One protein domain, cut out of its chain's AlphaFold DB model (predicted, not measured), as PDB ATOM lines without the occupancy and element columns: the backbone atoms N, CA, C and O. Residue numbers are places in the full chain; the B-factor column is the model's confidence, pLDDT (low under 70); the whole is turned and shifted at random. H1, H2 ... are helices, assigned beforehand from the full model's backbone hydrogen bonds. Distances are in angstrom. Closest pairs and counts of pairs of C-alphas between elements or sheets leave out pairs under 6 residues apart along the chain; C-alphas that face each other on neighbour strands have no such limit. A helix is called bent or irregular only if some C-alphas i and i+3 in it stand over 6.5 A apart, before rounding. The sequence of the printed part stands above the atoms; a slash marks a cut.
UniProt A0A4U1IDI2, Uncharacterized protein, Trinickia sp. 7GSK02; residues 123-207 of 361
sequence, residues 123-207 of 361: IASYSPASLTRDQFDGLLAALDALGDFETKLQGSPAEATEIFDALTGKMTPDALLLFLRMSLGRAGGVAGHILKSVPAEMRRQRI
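What this domain is: This is residues 123 to 207 of the 361 residues of an uncharacterized protein of Trinickia sp. 7GSK02 (UniProt A0A4U1IDI2). Two helical hairpins, H1 with H2 and H3 with H4, pack side by side into an up-and-down bundle of four helices, nearly aligned. Short H5 lies across the bundle's direction beyond H3 and H4, touching no helix, and residues 123 to 132 fold back from the first end of H1. The printed part has 85 residues, with five named helices in the order H1 to H5 and no named strand; the class is all helix. It is compact, with a radius of gyration of the C-alphas of 12.7 A and spans of 38 by 27 by 19 A.

Where its parts are: H1, residues 133 to 155, begins at C-alpha (178.179, 170.070, 143.013) and is 33.6 A long. It has a kink of 40 degrees near residue 148 and is only just irregular, with C-alphas 151 and 154 6.7 A apart. H2, residues 157 to 167, is 15.9 A long; H3, residues 173 to 183, 15.7 A; H4, residues 188 to 197, 14.6 A. H5, residues 200 to 205, ends at C-alpha (164.514, 182.163, 163.016), 8.9 A from its first.

How they stand to each other: H1 and H2 touch as a hairpin at a shallow tilt of 3 degrees; the closest C-alphas, of Phe 149 and Ala 160, are 5.0 A apart. H1 touches H3 the same way, closest at the C-alphas of Ala 142 and Ala 175, 6.4 A. H2 touches H4, closest at the C-alphas of Thr 161 and Val 190, 6.1 A. H3 and H4 form a hairpin, closest at the C-alphas of Ser 183 and Ala 191, 5.0 A. H5 is about perpendicular to H3, at 75 degrees. Every O i to N i+4 pair is within hydrogen-bond range in H3 and H5, and 15 of 19 in H1, 6 of 7 in H2 and 5 of 6 in H4.

The domain as a whole: The C-alphas farthest apart, of Ala 129 and Gly 155, are 38.8 A apart. The printed part has no cut, and the four links between helices are tight. The mean pLDDT of the printed part is 70.4, with residues 123 to 140 and 199 to 207 among those under 70.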
ATOM      1  N   ILE A 123     165.979 178.924 146.879       37.16
ATOM      2  CA  ILE A 123     166.351 177.949 145.842       37.16
ATOM      3  C   ILE A 123     166.711 178.638 144.503       37.16
ATOM      4  O   ILE A 123     167.587 178.167 143.786       37.16
ATOM      5  N   ALA A 124     166.110 179.803 144.225       31.23
ATOM      6  CA  ALA A 124     166.365 180.649 143.055       31.23
ATOM      7  C   ALA A 124     167.642 181.526 143.104       31.23
ATOM      8  O   ALA A 124     168.091 182.004 142.071       31.23
ATOM      9  N   SER A 125     168.233 181.741 144.277       31.89
ATOM     10  CA  SER A 125     169.442 182.566 144.512       31.89
ATOM     11  C   SER A 125     170.713 181.740 144.699       31.89
ATOM     12  O   SER A 125     171.796 182.283 144.910       31.89
ATOM     13  N   TYR A 126     170.613 180.421 144.556       32.88
ATOM     14  CA  TYR A 126     171.776 179.630 144.214       32.88
ATOM     15  C   TYR A 126     172.165 179.960 142.776       32.88
ATOM     16  O   TYR A 126     171.676 179.350 141.826       32.88
ATOM     17  N   SER A 127     173.072 180.924 142.601       35.62
ATOM     18  CA  SER A 127     173.829 180.981 141.354       35.62
ATOM     19  C   SER A 127     174.419 179.580 141.140       35.62
ATOM     20  O   SER A 127     175.071 179.071 142.062       35.62
ATOM     21  N   PRO A 128     174.232 178.931 139.976       36.62
ATOM     22  CA  PRO A 128     174.838 177.629 139.691       36.62
ATOM     23  C   PRO A 128     176.363 177.614 139.906       36.62
ATOM     24  O   PRO A 128     176.954 176.553 140.065       36.62
ATOM     25  N   ALA A 129     176.996 178.794 139.941       36.19
ATOM     26  CA  ALA A 129     178.414 178.987 140.232       36.19
ATOM     27  C   ALA A 129     178.782 179.002 141.735       36.19
ATOM     28  O   ALA A 129     179.963 178.963 142.064       36.19
ATOM     29  N   SER A 130     177.802 179.092 142.640       36.31
ATOM     30  CA  SER A 130     177.992 179.286 144.092       36.31
ATOM     31  C   SER A 130     177.686 178.047 144.940       36.31
ATOM     32  O   SER A 130     178.091 177.977 146.100       36.31
ATOM     33  N   LEU A 131     177.013 177.051 144.360       42.72
ATOM     34  CA  LEU A 131     176.786 175.752 144.981       42.72
ATOM     35  C   LEU A 131     177.960 174.815 144.730       42.72
ATOM     36  O   LEU A 131     178.462 174.713 143.609       42.72
ATOM     37  N   THR A 132     178.353 174.052 145.752       57.03
ATOM     38  CA  THR A 132     179.139 172.853 145.465       57.03
ATOM     39  C   THR A 132     178.265 171.879 144.676       57.03
ATOM     40  O   THR A 132     177.044 171.835 144.838       57.03
ATOM     41  N   ARG A 133     178.888 171.077 143.813       60.19
ATOM     42  CA  ARG A 133     178.179 170.070 143.013       60.19
ATOM     43  C   ARG A 133     177.300 169.160 143.880       60.19
ATOM     44  O   ARG A 133     176.151 168.926 143.537       60.19
ATOM     45  N   ASP A 134     177.808 168.757 145.041       60.25
ATOM     46  CA  ASP A 134     177.083 167.910 145.991       60.25
ATOM     47  C   ASP A 134     175.830 168.596 146.566       60.25
ATOM     48  O   ASP A 134     174.809 167.947 146.777       60.25
ATOM     49  N   GLN A 135     175.879 169.912 146.798       56.88
ATOM     50  CA  GLN A 135     174.726 170.679 147.277       56.88
ATOM     51  C   GLN A 135     173.669 170.872 146.183       56.88
ATOM     52  O   GLN A 135     172.476 170.827 146.476       56.88
ATOM     53  N   PHE A 136     174.092 171.063 144.929       60.66
ATOM     54  CA  PHE A 136     173.186 171.154 143.783       60.66
ATOM     55  C   PHE A 136     172.486 169.817 143.509       60.66
ATOM     56  O   PHE A 136     171.262 169.773 143.404       60.66
ATOM     57  N   ASP A 137     173.248 168.722 143.488       65.62
ATOM     58  CA  ASP A 137     172.714 167.371 143.305       65.62
ATOM     59  C   ASP A 137     171.773 166.987 144.466       65.62
ATOM     60  O   ASP A 137     170.714 166.396 144.245       65.62
ATOM     61  N   GLY A 138     172.107 167.381 145.702       66.06
ATOM     62  CA  GLY A 138     171.253 167.188 146.878       66.06
ATOM     63  C   GLY A 138     169.940 167.976 146.824       66.06
ATOM     64  O   GLY A 138     168.896 167.453 147.213       66.06
ATOM     65  N   LEU A 139     169.968 169.211 146.318       63.59
ATOM     66  CA  LEU A 139     168.778 170.042 146.133       63.59
ATOM     67  C   LEU A 139     167.861 169.494 145.031       63.59
ATOM     68  O   LEU A 139     166.655 169.413 145.243       63.59
ATOM     69  N   LEU A 140     168.410 169.092 143.882       66.00
ATOM     70  CA  LEU A 140     167.619 168.483 142.806       66.00
ATOM     71  C   LEU A 140     166.953 167.184 143.264       66.00
ATOM     72  O   LEU A 140     165.749 167.027 143.091       66.00
ATOM     73  N   ALA A 141     167.703 166.303 143.934       70.69
ATOM     74  CA  ALA A 141     167.147 165.071 144.490       70.69
ATOM     75  C   ALA A 141     166.028 165.344 145.512       70.69
ATOM     76  O   ALA A 141     165.046 164.608 145.565       70.69
ATOM     77  N   ALA A 142     166.160 166.409 146.309       74.12
ATOM     78  CA  ALA A 142     165.122 166.832 147.242       74.12
ATOM     79  C   ALA A 142     163.869 167.360 146.527       74.12
ATOM     80  O   ALA A 142     162.760 167.029 146.935       74.12
ATOM     81  N   LEU A 143     164.034 168.149 145.462       70.75
ATOM     82  CA  LEU A 143     162.924 168.663 144.654       70.75
ATOM     83  C   LEU A 143     162.172 167.545 143.926       70.75
ATOM     84  O   LEU A 143     160.944 167.541 143.946       70.75
ATOM     85  N   ASP A 144     162.891 166.579 143.357       74.94
ATOM     86  CA  ASP A 144     162.284 165.416 142.705       74.94
ATOM     87  C   ASP A 144     161.499 164.564 143.714       74.94
ATOM     88  O   ASP A 144     160.359 164.171 143.466       74.94
ATOM     89  N   ALA A 145     162.073 164.333 144.898       82.88
ATOM     90  CA  ALA A 145     161.442 163.528 145.938       82.88
ATOM     91  C   ALA A 145     160.271 164.220 146.651       82.88
ATOM     92  O   ALA A 145     159.467 163.533 147.279       82.88
ATOM     93  N   LEU A 146     160.148 165.552 146.578       79.12
ATOM     94  CA  LEU A 146     159.044 166.281 147.215       79.12
ATOM     95  C   LEU A 146     157.678 165.860 146.659       79.12
ATOM     96  O   LEU A 146     156.731 165.748 147.431       79.12
ATOM     97  N   GLY A 147     157.573 165.579 145.356       79.19
ATOM     98  CA  GLY A 147     156.315 165.120 144.753       79.19
ATOM     99  C   GLY A 147     155.888 163.734 145.251       79.19
ATOM    100  O   GLY A 147     154.721 163.513 145.602       79.19
ATOM    101  N   ASP A 148     156.844 162.809 145.349       84.31
ATOM    102  CA  ASP A 148     156.604 161.469 145.895       84.31
ATOM    103  C   ASP A 148     156.278 161.538 147.390       84.31
ATOM    104  O   ASP A 148     155.327 160.907 147.857       84.31
ATOM    105  N   PHE A 149     157.012 162.363 148.136       87.00
ATOM    106  CA  PHE A 149     156.758 162.625 149.547       87.00
ATOM    107  C   PHE A 149     155.343 163.167 149.776       87.00
ATOM    108  O   PHE A 149     154.616 162.617 150.604       87.00
ATOM    109  N   GLU A 150     154.915 164.179 149.011       83.88
ATOM    110  CA  GLU A 150     153.566 164.748 149.110       83.88
ATOM    111  C   GLU A 150     152.490 163.682 148.909       83.88
ATOM    112  O   GLU A 150     151.558 163.562 149.708       83.88
ATOM    113  N   THR A 151     152.655 162.869 147.866       83.38
ATOM    114  CA  THR A 151     151.721 161.795 147.522       83.38
ATOM    115  C   THR A 151     151.611 160.771 148.655       83.38
ATOM    116  O   THR A 151     150.526 160.261 148.949       83.38
ATOM    117  N   LYS A 152     152.729 160.464 149.321       88.00
ATOM    118  CA  LYS A 152     152.778 159.472 150.400       88.00
ATOM    119  C   LYS A 152     152.325 160.008 151.750       88.00
ATOM    120  O   LYS A 152     151.839 159.210 152.547       88.00
ATOM    121  N   LEU A 153     152.382 161.317 152.000       83.38
ATOM    122  CA  LEU A 153     151.987 161.902 153.288       83.38
ATOM    123  C   LEU A 153     150.576 161.506 153.743       83.38
ATOM    124  O   LEU A 153     150.380 161.246 154.927       83.38
ATOM    125  N   GLN A 154     149.605 161.436 152.828       73.69
ATOM    126  CA  GLN A 154     148.219 161.091 153.174       73.69
ATOM    127  C   GLN A 154     147.923 159.585 153.105       73.69
ATOM    128  O   GLN A 154     147.029 159.105 153.798       73.69
ATOM    129  N   GLY A 155     148.650 158.836 152.271       78.75
ATOM    130  CA  GLY A 155     148.381 157.414 152.025       78.75
ATOM    131  C   GLY A 155     149.250 156.445 152.829       78.75
ATOM    132  O   GLY A 155     148.798 155.354 153.166       78.75
ATOM    133  N   SER A 156     150.495 156.822 153.126       88.00
ATOM    134  CA  SER A 156     151.471 155.998 153.844       88.00
ATOM    135  C   SER A 156     152.521 156.893 154.528       88.00
ATOM    136  O   SER A 156     153.622 157.084 154.005       88.00
ATOM    137  N   PRO A 157     152.214 157.463 155.713       86.06
ATOM    138  CA  PRO A 157     153.141 158.338 156.442       86.06
ATOM    139  C   PRO A 157     154.502 157.693 156.758       86.06
ATOM    140  O   PRO A 157     155.512 158.389 156.867       86.06
ATOM    141  N   ALA A 158     154.543 156.362 156.887       88.56
ATOM    142  CA  ALA A 158     155.784 155.610 157.058       88.56
ATOM    143  C   ALA A 158     156.674 155.697 155.806       88.56
ATOM    144  O   ALA A 158     157.837 156.065 155.922       88.56
ATOM    145  N   GLU A 159     156.117 155.478 154.610       91.62
ATOM    146  CA  GLU A 159     156.853 155.639 153.345       91.62
ATOM    147  C   GLU A 159     157.290 157.092 153.122       91.62
ATOM    148  O   GLU A 159     158.400 157.336 152.660       91.62
ATOM    149  N   ALA A 160     156.461 158.073 153.497       90.50
ATOM    150  CA  ALA A 160     156.863 159.482 153.452       90.50
ATOM    151  C   ALA A 160     158.088 159.745 154.350       90.50
ATOM    152  O   ALA A 160     159.024 160.439 153.954       90.50
ATOM    153  N   THR A 161     158.119 159.142 155.541       91.81
ATOM    154  CA  THR A 161     159.269 159.233 156.451       91.81
ATOM    155  C   THR A 161     160.513 158.579 155.848       91.81
ATOM    156  O   THR A 161     161.585 159.173 155.891       91.81
ATOM    157  N   GLU A 162     160.375 157.411 155.216       93.19
ATOM    158  CA  GLU A 162     161.486 156.727 154.537       93.19
ATOM    159  C   GLU A 162     162.072 157.558 153.384       93.19
ATOM    160  O   GLU A 162     163.295 157.646 153.251       93.19
ATOM    161  N   ILE A 163     161.220 158.214 152.583       90.56
ATOM    162  CA  ILE A 163     161.651 159.132 151.512       90.56
ATOM    163  C   ILE A 163     162.478 160.282 152.097       90.56
ATOM    164  O   ILE A 163     163.556 160.598 151.589       90.56
ATOM    165  N   PHE A 164     162.000 160.891 153.184       91.69
ATOM    166  CA  PHE A 164     162.719 161.964 153.867       91.69
ATOM    167  C   PHE A 164     164.060 161.480 154.449       91.69
ATOM    168  O   PHE A 164     165.099 162.115 154.244       91.69
ATOM    169  N   ASP A 165     164.073 160.338 155.136       91.88
ATOM    170  CA  ASP A 165     165.268 159.777 155.774       91.88
ATOM    171  C   ASP A 165     166.357 159.415 154.753       91.88
ATOM    172  O   ASP A 165     167.538 159.659 155.001       91.88
ATOM    173  N   ALA A 166     165.983 158.929 153.563       88.50
ATOM    174  CA  ALA A 166     166.924 158.608 152.484       88.50
ATOM    175  C   ALA A 166     167.729 159.825 151.980       88.50
ATOM    176  O   ALA A 166     168.841 159.686 151.450       88.50
ATOM    177  N   LEU A 167     167.167 161.023 152.150       83.88
ATOM    178  CA  LEU A 167     167.757 162.302 151.756       83.88
ATOM    179  C   LEU A 167     168.359 163.062 152.947       83.88
ATOM    180  O   LEU A 167     169.089 164.046 152.769       83.88
ATOM    181  N   THR A 168     168.070 162.617 154.168       79.81
ATOM    182  CA  THR A 168     168.498 163.284 155.395       79.81
ATOM    183  C   THR A 168     170.026 163.269 155.495       79.81
ATOM    184  O   THR A 168     170.678 162.237 155.351       79.81
ATOM    185  N   GLY A 169     170.619 164.452 155.683       73.38
ATOM    186  CA  GLY A 169     172.074 164.661 155.686       73.38
ATOM    187  C   GLY A 169     172.685 165.046 154.331       73.38
ATOM    188  O   GLY A 169     173.834 165.474 154.301       73.38
ATOM    189  N   LYS A 170     171.927 164.949 153.228       72.94
ATOM    190  CA  LYS A 170     172.317 165.468 151.898       72.94
ATOM    191  C   LYS A 170     171.579 166.755 151.532       72.94
ATOM    192  O   LYS A 170     172.044 167.523 150.695       72.94
ATOM    193  N   MET A 171     170.419 166.971 152.147       71.12
ATOM    194  CA  MET A 171     169.577 168.137 151.913       71.12
ATOM    195  C   MET A 171     170.215 169.422 152.431       71.12
ATOM    196  O   MET A 171     170.772 169.466 153.531       71.12
ATOM    197  N   THR A 172     170.057 170.494 151.656       67.31
ATOM    198  CA  THR A 172     170.290 171.840 152.165       67.31
ATOM    199  C   THR A 172     169.254 172.168 153.246       67.31
ATOM    200  O   THR A 172     168.159 171.594 153.271       67.31
ATOM    201  N   PRO A 173     169.556 173.110 154.148       65.06
ATOM    202  CA  PRO A 173     168.604 173.498 155.176       65.06
ATOM    203  C   PRO A 173     167.265 174.034 154.623       65.06
ATOM    204  O   PRO A 173     166.221 173.805 155.230       65.06
ATOM    205  N   ASP A 174     167.258 174.668 153.445       63.69
ATOM    206  CA  ASP A 174     166.022 175.129 152.794       63.69
ATOM    207  C   ASP A 174     165.171 173.964 152.269       63.69
ATOM    208  O   ASP A 174     163.949 173.979 152.415       63.69
ATOM    209  N   ALA A 175     165.803 172.917 151.727       69.12
ATOM    210  CA  ALA A 175     165.096 171.704 151.326       69.12
ATOM    211  C   ALA A 175     164.413 171.040 152.535       69.12
ATOM    212  O   ALA A 175     163.241 170.685 152.451       69.12
ATOM    213  N   LEU A 176     165.078 170.977 153.696       74.94
ATOM    214  CA  LEU A 176     164.463 170.468 154.934       74.94
ATOM    215  C   LEU A 176     163.195 171.244 155.325       74.94
ATOM    216  O   LEU A 176     162.208 170.641 155.750       74.94
ATOM    217  N   LEU A 177     163.199 172.570 155.166       70.12
ATOM    218  CA  LEU A 177     162.035 173.409 155.467       70.12
ATOM    219  C   LEU A 177     160.866 173.166 154.502       70.12
ATOM    220  O   LEU A 177     159.716 173.277 154.926       70.12
ATOM    221  N   LEU A 178     161.126 172.792 153.244       72.06
ATOM    222  CA  LEU A 178     160.072 172.417 152.295       72.06
ATOM    223  C   LEU A 178     159.361 171.129 152.718       72.06
ATOM    224  O   LEU A 178     158.132 171.113 152.793       72.06
ATOM    225  N   PHE A 179     160.120 170.086 153.068       79.12
ATOM    226  CA  PHE A 179     159.558 168.833 153.587       79.12
ATOM    227  C   PHE A 179     158.782 169.063 154.888       79.12
ATOM    228  O   PHE A 179     157.671 168.551 155.060       79.12
ATOM    229  N   LEU A 180     159.329 169.886 155.791       79.19
ATOM    230  CA  LEU A 180     158.632 170.264 157.016       79.19
ATOM    231  C   LEU A 180     157.301 170.931 156.674       79.19
ATOM    232  O   LEU A 180     156.257 170.426 157.066       79.19
ATOM    233  N   ARG A 181     157.310 172.001 155.875       72.50
ATOM    234  CA  ARG A 181     156.098 172.742 155.503       72.50
ATOM    235  C   ARG A 181     155.038 171.858 154.851       72.50
ATOM    236  O   ARG A 181     153.857 172.030 155.131       72.50
ATOM    237  N   MET A 182     155.457 170.928 154.005       75.25
ATOM    238  CA  MET A 182     154.562 170.018 153.299       75.25
ATOM    239  C   MET A 182     153.904 168.986 154.226       75.25
ATOM    240  O   MET A 182     152.763 168.594 153.993       75.25
ATOM    241  N   SER A 183     154.594 168.575 155.293       78.19
ATOM    242  CA  SER A 183     154.068 167.634 156.294       78.19
ATOM    243  C   SER A 183     153.216 168.293 157.387       78.19
ATOM    244  O   SER A 183     152.377 167.618 157.997       78.19
ATOM    245  N   LEU A 184     153.393 169.598 157.628       72.94
ATOM    246  CA  LEU A 184     152.625 170.350 158.622       72.94
ATOM    247  C   LEU A 184     151.122 170.260 158.340       72.94
ATOM    248  O   LEU A 184     150.660 170.525 157.233       72.94
ATOM    249  N   GLY A 185     150.346 169.900 159.363       65.06
ATOM    250  CA  GLY A 185     148.890 169.823 159.253       65.06
ATOM    251  C   GLY A 185     148.375 168.734 158.305       65.06
ATOM    252  O   GLY A 185     147.196 168.754 157.976       65.06
ATOM    253  N   ARG A 186     149.222 167.795 157.861       69.94
ATOM    254  CA  ARG A 186     148.821 166.645 157.028       69.94
ATOM    255  C   ARG A 186     149.246 165.301 157.622       69.94
ATOM    256  O   ARG A 186     148.499 164.337 157.505       69.94
ATOM    257  N   ALA A 187     150.424 165.237 158.245       70.44
ATOM    258  CA  ALA A 187     150.893 164.054 158.965       70.44
ATOM    259  C   ALA A 187     151.813 164.457 160.130       70.44
ATOM    260  O   ALA A 187     153.035 164.550 159.993       70.44
ATOM    261  N   GLY A 188     151.222 164.683 161.298       63.56
ATOM    262  CA  GLY A 188     151.876 165.202 162.494       63.56
ATOM    263  C   GLY A 188     153.102 164.432 162.953       63.56
ATOM    264  O   GLY A 188     154.124 165.030 163.287       63.56
ATOM    265  N   GLY A 189     153.032 163.098 162.907       76.75
ATOM    266  CA  GLY A 189     154.170 162.235 163.231       76.75
ATOM    267  C   GLY A 189     155.376 162.474 162.316       76.75
ATOM    268  O   GLY A 189     156.511 162.493 162.789       76.75
ATOM    269  N   VAL A 190     155.128 162.737 161.028       83.75
ATOM    270  CA  VAL A 190     156.169 163.023 160.029       83.75
ATOM    271  C   VAL A 190     156.726 164.432 160.231       83.75
ATOM    272  O   VAL A 190     157.940 164.611 160.271       83.75
ATOM    273  N   ALA A 191     155.861 165.426 160.457       78.56
ATOM    274  CA  ALA A 191     156.289 166.798 160.733       78.56
ATOM    275  C   ALA A 191     157.167 166.890 161.989       78.56
ATOM    276  O   ALA A 191     158.233 167.507 161.963       78.56
ATOM    277  N   GLY A 192     156.768 166.221 163.075       79.19
ATOM    278  CA  GLY A 192     157.557 166.144 164.304       79.19
ATOM    279  C   GLY A 192     158.893 165.418 164.116       79.19
ATOM    280  O   GLY A 192     159.887 165.795 164.740       79.19
ATOM    281  N   HIS A 193     158.947 164.405 163.245       85.31
ATOM    282  CA  HIS A 193     160.191 163.725 162.873       85.31
ATOM    283  C   HIS A 193     161.138 164.654 162.107       85.31
ATOM    284  O   HIS A 193     162.275 164.853 162.535       85.31
ATOM    285  N   ILE A 194     160.650 165.314 161.054       85.31
ATOM    286  CA  ILE A 194     161.437 166.262 160.249       85.31
ATOM    287  C   ILE A 194     161.960 167.407 161.116       85.31
ATOM    288  O   ILE A 194     163.128 167.785 161.027       85.31
ATOM    289  N   LEU A 195     161.120 167.928 162.011       78.56
ATOM    290  CA  LEU A 195     161.465 169.031 162.901       78.56
ATOM    291  C   LEU A 195     162.651 168.704 163.828       78.56
ATOM    292  O   LEU A 195     163.415 169.603 164.189       78.56
ATOM    293  N   LYS A 196     162.868 167.434 164.193       82.62
ATOM    294  CA  LYS A 196     164.059 167.018 164.961       82.62
ATOM    295  C   LYS A 196     165.347 167.157 164.148       82.62
ATOM    296  O   LYS A 196     166.375 167.489 164.736       82.62
ATOM    297  N   SER A 197     165.266 166.967 162.833       80.69
ATOM    298  CA  SER A 197     166.382 167.065 161.885       80.69
ATOM    299  C   SER A 197     166.684 168.501 161.439       80.69
ATOM    300  O   SER A 197     167.763 168.757 160.909       80.69
ATOM    301  N   VAL A 198     165.775 169.459 161.670       73.38
ATOM    302  CA  VAL A 198     166.024 170.878 161.367       73.38
ATOM    303  C   VAL A 198     167.006 171.481 162.388       73.38
ATOM    304  O   VAL A 198     166.762 171.387 163.598       73.38
ATOM    305  N   PRO A 199     168.091 172.150 161.942       69.06
ATOM    306  CA  PRO A 199     169.041 172.814 162.832       69.06
ATOM    307  C   PRO A 199     168.369 173.810 163.784       69.06
ATOM    308  O   PRO A 199     167.467 174.554 163.400       69.06
ATOM    309  N   ALA A 200     168.836 173.862 165.035       60.75
ATOM    310  CA  ALA A 200     168.207 174.661 166.091       60.75
ATOM    311  C   ALA A 200     168.098 176.162 165.760       60.75
ATOM    312  O   ALA A 200     167.109 176.793 166.129       60.75
ATOM    313  N   GLU A 201     169.080 176.713 165.048       54.28
ATOM    314  CA  GLU A 201     169.098 178.114 164.610       54.28
ATOM    315  C   GLU A 201     167.969 178.402 163.612       54.28
ATOM    316  O   GLU A 201     167.194 179.341 163.797       54.28
ATOM    317  N   MET A 202     167.775 177.514 162.630       59.78
ATOM    318  CA  MET A 202     166.678 177.620 161.667       59.78
ATOM    319  C   MET A 202     165.305 177.479 162.314       59.78
ATOM    320  O   MET A 202     164.385 178.211 161.950       59.78
ATOM    321  N   ARG A 203     165.172 176.582 163.302       60.84
ATOM    322  CA  ARG A 203     163.908 176.394 164.026       60.84
ATOM    323  C   ARG A 203     163.440 177.652 164.752       60.84
ATOM    324  O   ARG A 203     162.242 177.855 164.881       60.84
ATOM    325  N   ARG A 204     164.363 178.493 165.220       53.28
ATOM    326  CA  ARG A 204     164.030 179.739 165.929       53.28
ATOM    327  C   ARG A 204     163.759 180.900 164.976       53.28
ATOM    328  O   ARG A 204     162.883 181.713 165.233       53.28
ATOM    329  N   GLN A 205     164.509 180.981 163.882       48.88
ATOM    330  CA  GLN A 205     164.514 182.163 163.016       48.88
ATOM    331  C   GLN A 205     163.473 182.089 161.895       48.88
ATOM    332  O   GLN A 205     162.807 183.082 161.598       48.88
ATOM    333  N   ARG A 206     163.270 180.900 161.313       54.94
ATOM    334  CA  ARG A 206     162.486 180.721 160.078       54.94
ATOM    335  C   ARG A 206     161.115 180.086 160.277       54.94
ATOM    336  O   ARG A 206     160.371 179.912 159.316       54.94
ATOM    337  N   ILE A 207     160.778 179.742 161.515       63.59
ATOM    338  CA  ILE A 207     159.464 179.222 161.868       63.59
ATOM    339  C   ILE A 207     158.623 180.372 162.422       63.59
ATOM    340  O   ILE A 207     158.901 180.883 163.507       63.59
TER     341      ILE A 207